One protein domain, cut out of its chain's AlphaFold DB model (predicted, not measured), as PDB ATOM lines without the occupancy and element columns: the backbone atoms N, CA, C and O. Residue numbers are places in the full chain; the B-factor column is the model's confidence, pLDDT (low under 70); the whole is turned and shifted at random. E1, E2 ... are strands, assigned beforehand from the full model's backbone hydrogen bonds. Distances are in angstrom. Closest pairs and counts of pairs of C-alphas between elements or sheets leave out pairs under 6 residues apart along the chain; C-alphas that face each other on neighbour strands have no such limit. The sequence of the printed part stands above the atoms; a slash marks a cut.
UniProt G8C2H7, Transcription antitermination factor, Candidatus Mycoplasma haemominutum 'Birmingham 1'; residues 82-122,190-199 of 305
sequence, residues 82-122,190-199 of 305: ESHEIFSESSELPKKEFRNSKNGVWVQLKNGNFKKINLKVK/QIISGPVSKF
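What this domain is: This is residues 82 to 122 and 190 to 199 of the 305 residues of the protein "Transcription antitermination factor" of Candidatus Mycoplasma haemominutum 'Birmingham 1' (UniProt G8C2H7). This is a small domain with little regular structure: one two-stranded hairpin, E1 and E2, with unnamed loops gathered round its E1 end, while residues 119 to 122 of E2 reach past E1. The 51 printed residues hold no named helix and two named strands, E1 then E2, in an antiparallel sheet; the class is all strand, with 14 residues in named elements. It is compact, with a radius of gyration of the C-alphas of 10.7 A, and elongated, spanning 32 by 20 by 19 A.

Where its parts are: E2, residues 114 to 122, is 23.8 A long and ends at C-alpha 122 (207.193, 131.519, 146.188). E1, residues 104 to 108, is 13.5 A long and begins at C-alpha 104 (202.640, 145.686, 149.146).

How they stand to each other: E1 and E2 form a hairpin with a tight link, antiparallel at 152 degrees. N 105 and O 117 are 2.9 A apart, within hydrogen-bond range. Residues 107 to 108 of E1 pair antiparallel with 190 to 191, and 97 to 98 with 194 to 195.

The domain as a whole: Residues 123 to 189 are not printed; C-alphas 122 and 190 are 25.8 A apart across the cut. No printed residue is under 70 in pLDDT.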
ATOM      1  N   GLU A  82     203.827 138.614 155.700       91.56
ATOM      2  CA  GLU A  82     203.815 139.705 156.677       91.56
ATOM      3  C   GLU A  82     205.253 140.033 157.088       91.56
ATOM      4  O   GLU A  82     206.023 139.132 157.424       91.56
ATOM      5  N   SER A  83     205.622 141.316 157.082       88.50
ATOM      6  CA  SER A  83     206.876 141.753 157.697       88.50
ATOM      7  C   SER A  83     206.838 141.582 159.216       88.50
ATOM      8  O   SER A  83     205.773 141.413 159.821       88.50
ATOM      9  N   HIS A  84     208.007 141.709 159.844       88.81
ATOM     10  CA  HIS A  84     208.092 141.863 161.291       88.81
ATOM     11  C   HIS A  84     207.303 143.091 161.764       88.81
ATOM     12  O   HIS A  84     207.044 144.024 160.994       88.81
ATOM     13  N   GLU A  85     206.886 143.047 163.029       91.50
ATOM     14  CA  GLU A  85     206.207 144.165 163.680       91.50
ATOM     15  C   GLU A  85     207.184 145.304 163.910       91.50
ATOM     16  O   GLU A  85     208.230 145.125 164.531       91.50
ATOM     17  N   ILE A  86     206.814 146.476 163.409       88.50
ATOM     18  CA  ILE A  86     207.561 147.707 163.598       88.50
ATOM     19  C   ILE A  86     206.803 148.540 164.626       88.50
ATOM     20  O   ILE A  86     205.639 148.898 164.426       88.50
ATOM     21  N   PHE A  87     207.460 148.828 165.744       87.62
ATOM     22  CA  PHE A  87     206.904 149.671 166.798       87.62
ATOM     23  C   PHE A  87     206.732 151.114 166.322       87.62
ATOM     24  O   PHE A  87     207.510 151.600 165.500       87.62
ATOM     25  N   SER A  88     205.757 151.821 166.886       83.62
ATOM     26  CA  SER A  88     205.460 153.216 166.530       83.62
ATOM     27  C   SER A  88     206.625 154.180 166.773       83.62
ATOM     28  O   SER A  88     206.726 155.198 166.102       83.62
ATOM     29  N   GLU A  89     207.515 153.846 167.708       81.06
ATOM     30  CA  GLU A  89     208.694 154.640 168.076       81.06
ATOM     31  C   GLU A  89     209.972 154.173 167.345       81.06
ATOM     32  O   GLU A  89     211.055 154.713 167.565       81.06
ATOM     33  N   SER A  90     209.875 153.159 166.477       82.44
ATOM     34  CA  SER A  90     211.039 152.576 165.805       82.44
ATOM     35  C   SER A  90     211.548 153.448 164.655       82.44
ATOM     36  O   SER A  90     210.783 153.939 163.823       82.44
ATOM     37  N   SER A  91     212.873 153.545 164.537       79.56
ATOM     38  CA  SER A  91     213.573 154.161 163.401       79.56
ATOM     39  C   SER A  91     213.460 153.358 162.095       79.56
ATOM     40  O   SER A  91     213.926 153.809 161.047       79.56
ATOM     41  N   GLU A  92     212.847 152.171 162.141       81.94
ATOM     42  CA  GLU A  92     212.574 151.323 160.977       81.94
ATOM     43  C   GLU A  92     211.331 151.760 160.186       81.94
ATOM     44  O   GLU A  92     211.072 151.240 159.095       81.94
ATOM     45  N   LEU A  93     210.558 152.722 160.707       85.50
ATOM     46  CA  LEU A  93     209.436 153.303 159.979       85.50
ATOM     47  C   LEU A  93     209.903 154.129 158.768       85.50
ATOM     48  O   LEU A  93     210.993 154.711 158.772       85.50
ATOM     49  N   PRO A  94     209.076 154.228 157.710       82.31
ATOM     50  CA  PRO A  94     209.366 155.111 156.590       82.31
ATOM     51  C   PRO A  94     209.569 156.558 157.061       82.31
ATOM     52  O   PRO A  94     208.754 157.100 157.796       82.31
ATOM     53  N   LYS A  95     210.623 157.227 156.584       75.88
ATOM     54  CA  LYS A  95     210.944 158.602 157.017       75.88
ATOM     55  C   LYS A  95     209.979 159.668 156.494       75.88
ATOM     56  O   LYS A  95     209.806 160.699 157.128       75.88
ATOM     57  N   LYS A  96     209.392 159.442 155.315       78.62
ATOM     58  CA  LYS A  96     208.514 160.413 154.643       78.62
ATOM     59  C   LYS A  96     207.049 160.000 154.749       78.62
ATOM     60  O   LYS A  96     206.241 160.706 155.343       78.62
ATOM     61  N   GLU A  97     206.708 158.840 154.194       85.56
ATOM     62  CA  GLU A  97     205.319 158.402 154.071       85.56
ATOM     63  C   GLU A  97     205.175 156.881 153.948       85.56
ATOM     64  O   GLU A  97     206.048 156.180 153.424       85.56
ATOM     65  N   PHE A  98     204.021 156.381 154.384       87.38
ATOM     66  CA  PHE A  98     203.548 155.040 154.079       87.38
ATOM     67  C   PHE A  98     203.094 154.983 152.620       87.38
ATOM     68  O   PHE A  98     201.999 155.432 152.269       87.38
ATOM     69  N   ARG A  99     203.954 154.430 151.759       85.50
ATOM     70  CA  ARG A  99     203.665 154.239 150.334       85.50
ATOM     71  C   ARG A  99     203.153 152.828 150.064       85.50
ATOM     72  O   ARG A  99     203.889 151.853 150.233       85.50
ATOM     73  N   ASN A 100     201.918 152.743 149.578       88.12
ATOM     74  CA  ASN A 100     201.301 151.491 149.144       88.12
ATOM     75  C   ASN A 100     201.578 151.239 147.658       88.12
ATOM     76  O   ASN A 100     201.690 152.158 146.848       88.12
ATOM     77  N   SER A 101     201.707 149.969 147.304       86.50
ATOM     78  CA  SER A 101     201.941 149.484 145.947       86.50
ATOM     79  C   SER A 101     200.987 148.332 145.648       86.50
ATOM     80  O   SER A 101     200.396 147.759 146.560       86.50
ATOM     81  N   LYS A 102     200.882 147.940 144.374       83.50
ATOM     82  CA  LYS A 102     200.047 146.797 143.966       83.50
ATOM     83  C   LYS A 102     200.396 145.503 144.714       83.50
ATOM     84  O   LYS A 102     199.514 144.699 144.978       83.50
ATOM     85  N   ASN A 103     201.668 145.336 145.078       85.50
ATOM     86  CA  ASN A 103     202.183 144.110 145.688       85.50
ATOM     87  C   ASN A 103     202.485 144.271 147.178       85.50
ATOM     88  O   ASN A 103     203.026 143.348 147.776       85.50
ATOM     89  N   GLY A 104     202.216 145.430 147.778       89.25
ATOM     90  CA  GLY A 104     202.640 145.686 149.146       89.25
ATOM     91  C   GLY A 104     201.901 146.847 149.777       89.25
ATOM     92  O   GLY A 104     201.906 147.947 149.222       89.25
ATOM     93  N   VAL A 105     201.292 146.600 150.931       91.88
ATOM     94  CA  VAL A 105     200.427 147.541 151.645       91.88
ATOM     95  C   VAL A 105     200.898 147.659 153.090       91.88
ATOM     96  O   VAL A 105     201.189 146.657 153.746       91.88
ATOM     97  N   TRP A 106     200.981 148.891 153.578       92.00
ATOM     98  CA  TRP A 106     201.211 149.179 154.986       92.00
ATOM     99  C   TRP A 106     199.910 149.090 155.766       92.00
ATOM    100  O   TRP A 106     198.873 149.614 155.349       92.00
ATOM    101  N   VAL A 107     199.985 148.437 156.919       92.50
ATOM    102  CA  VAL A 107     198.858 148.290 157.826       92.50
ATOM    103  C   VAL A 107     199.241 148.642 159.255       92.50
ATOM    104  O   VAL A 107     200.371 148.410 159.687       92.50
ATOM    105  N   GLN A 108     198.271 149.174 159.988       91.50
ATOM    106  CA  GLN A 108     198.339 149.397 161.420       91.50
ATOM    107  C   GLN A 108     197.565 148.297 162.155       91.50
ATOM    108  O   GLN A 108     196.440 147.934 161.790       91.50
ATOM    109  N   LEU A 109     198.203 147.748 163.183       91.06
ATOM    110  CA  LEU A 109     197.659 146.752 164.097       91.06
ATOM    111  C   LEU A 109     196.832 147.425 165.203       91.06
ATOM    112  O   LEU A 109     197.011 148.602 165.511       91.06
ATOM    113  N   LYS A 110     195.979 146.649 165.886       88.88
ATOM    114  CA  LYS A 110     195.170 147.136 167.025       88.88
ATOM    115  C   LYS A 110     196.012 147.655 168.199       88.88
ATOM    116  O   LYS A 110     195.536 148.478 168.968       88.88
ATOM    117  N   ASN A 111     197.250 147.179 168.336       86.50
ATOM    118  CA  ASN A 111     198.203 147.638 169.352       86.50
ATOM    119  C   ASN A 111     198.888 148.972 168.987       86.50
ATOM    120  O   ASN A 111     199.675 149.474 169.781       86.50
ATOM    121  N   GLY A 112     198.607 149.537 167.807       85.00
ATOM    122  CA  GLY A 112     199.228 150.760 167.301       85.00
ATOM    123  C   GLY A 112     200.510 150.537 166.496       85.00
ATOM    124  O   GLY A 112     200.953 151.482 165.844       85.00
ATOM    125  N   ASN A 113     201.063 149.316 166.486       90.81
ATOM    126  CA  ASN A 113     202.250 148.954 165.707       90.81
ATOM    127  C   ASN A 113     201.936 148.846 164.211       90.81
ATOM    128  O   ASN A 113     200.782 148.743 163.785       90.81
ATOM    129  N   PHE A 114     202.992 148.789 163.407       91.44
ATOM    130  CA  PHE A 114     202.918 148.776 161.956       91.44
ATOM    131  C   PHE A 114     203.478 147.480 161.373       91.44
ATOM    132  O   PHE A 114     204.470 146.931 161.852       91.44
ATOM    133  N   LYS A 115     202.853 147.003 160.297       92.81
ATOM    134  CA  LYS A 115     203.347 145.895 159.473       92.81
ATOM    135  C   LYS A 115     203.250 146.255 158.003       92.81
ATOM    136  O   LYS A 115     202.341 146.965 157.571       92.81
ATOM    137  N   LYS A 116     204.156 145.697 157.212       91.25
ATOM    138  CA  LYS A 116     204.079 145.715 155.760       91.25
ATOM    139  C   LYS A 116     203.672 144.334 155.270       91.25
ATOM    140  O   LYS A 116     204.391 143.357 155.463       91.25
ATOM    141  N   ILE A 117     202.524 144.265 154.617       92.12
ATOM    142  CA  ILE A 117     202.030 143.049 153.975       92.12
ATOM    143  C   ILE A 117     202.488 143.081 152.527       92.12
ATOM    144  O   ILE A 117     202.192 144.049 151.832       92.12
ATOM    145  N   ASN A 118     203.190 142.048 152.063       91.38
ATOM    146  CA  ASN A 118     203.645 141.940 150.680       91.38
ATOM    147  C   ASN A 118     203.119 140.663 150.014       91.38
ATOM    148  O   ASN A 118     203.034 139.608 150.636       91.38
ATOM    149  N   LEU A 119     202.823 140.743 148.719       90.50
ATOM    150  CA  LEU A 119     202.633 139.581 147.859       90.50
ATOM    151  C   LEU A 119     203.992 139.115 147.355       90.50
ATOM    152  O   LEU A 119     204.687 139.838 146.636       90.50
ATOM    153  N   LYS A 120     204.361 137.889 147.712       90.19
ATOM    154  CA  LYS A 120     205.614 137.263 147.306       90.19
ATOM    155  C   LYS A 120     205.336 136.027 146.476       90.19
ATOM    156  O   LYS A 120     204.553 135.161 146.852       90.19
ATOM    157  N   VAL A 121     206.025 135.930 145.346       89.88
ATOM    158  CA  VAL A 121     205.984 134.736 144.503       89.88
ATOM    159  C   VAL A 121     206.967 133.718 145.077       89.88
ATOM    160  O   VAL A 121     208.185 133.881 144.963       89.88
ATOM    161  N   LYS A 122     206.439 132.675 145.714       89.12
ATOM    162  CA  LYS A 122     207.193 131.519 146.188       89.12
ATOM    163  C   LYS A 122     207.315 130.503 145.053       89.12
ATOM    164  O   LYS A 122     206.346 130.178 144.374       89.12
ATOM    165  N   GLN A 190     194.080 147.981 159.855       88.38
ATOM    166  CA  GLN A 190     193.764 149.274 159.237       88.38
ATOM    167  C   GLN A 190     194.790 149.608 158.157       88.38
ATOM    168  O   GLN A 190     195.989 149.640 158.422       88.38
ATOM    169  N   ILE A 191     194.332 149.855 156.931       90.06
ATOM    170  CA  ILE A 191     195.213 150.274 155.836       90.06
ATOM    171  C   ILE A 191     195.634 151.719 156.078       90.06
ATOM    172  O   ILE A 191     194.781 152.593 156.221       90.06
ATOM    173  N   ILE A 192     196.940 151.972 156.068       89.25
ATOM    174  CA  ILE A 192     197.496 153.317 156.217       89.25
ATOM    175  C   ILE A 192     198.166 153.768 154.924       89.25
ATOM    176  O   ILE A 192     198.753 152.978 154.182       89.25
ATOM    177  N   SER A 193     198.066 155.063 154.646       84.19
ATOM    178  CA  SER A 193     198.726 155.717 153.519       84.19
ATOM    179  C   SER A 193     199.001 157.178 153.858       84.19
ATOM    180  O   SER A 193     198.148 157.834 154.459       84.19
ATOM    181  N   GLY A 194     200.150 157.700 153.431       83.19
ATOM    182  CA  GLY A 194     200.520 159.107 153.617       83.19
ATOM    183  C   GLY A 194     201.544 159.348 154.738       83.19
ATOM    184  O   GLY A 194     202.208 158.401 155.166       83.19
ATOM    185  N   PRO A 195     201.722 160.608 155.183       82.75
ATOM    186  CA  PRO A 195     202.812 160.998 156.078       82.75
ATOM    187  C   PRO A 195     202.801 160.237 157.402       82.75
ATOM    188  O   PRO A 195     201.758 160.131 158.046       82.75
ATOM    189  N   VAL A 196     203.967 159.748 157.832       80.38
ATOM    190  CA  VAL A 196     204.091 158.918 159.048       80.38
ATOM    191  C   VAL A 196     203.726 159.689 160.321       80.38
ATOM    192  O   VAL A 196     203.123 159.125 161.231       80.38
ATOM    193  N   SER A 197     203.977 160.999 160.344       76.50
ATOM    194  CA  SER A 197     203.640 161.900 161.457       76.50
ATOM    195  C   SER A 197     202.151 161.941 161.814       76.50
ATOM    196  O   SER A 197     201.810 162.275 162.941       76.50
ATOM    197  N   LYS A 198     201.250 161.576 160.890       80.94
ATOM    198  CA  LYS A 198     199.804 161.513 161.167       80.94
ATOM    199  C   LYS A 198     199.405 160.309 162.021       80.94
ATOM    200  O   LYS A 198     198.325 160.314 162.597       80.94
ATOM    201  N   PHE A 199     200.244 159.275 162.054       77.50
ATOM    202  CA  PHE A 199     199.926 157.980 162.661       77.50
ATOM    203  C   PHE A 199     200.781 157.671 163.892       77.50
ATOM    204  O   PHE A 199     200.423 156.797 164.679       77.50
TER     205      PHE A 199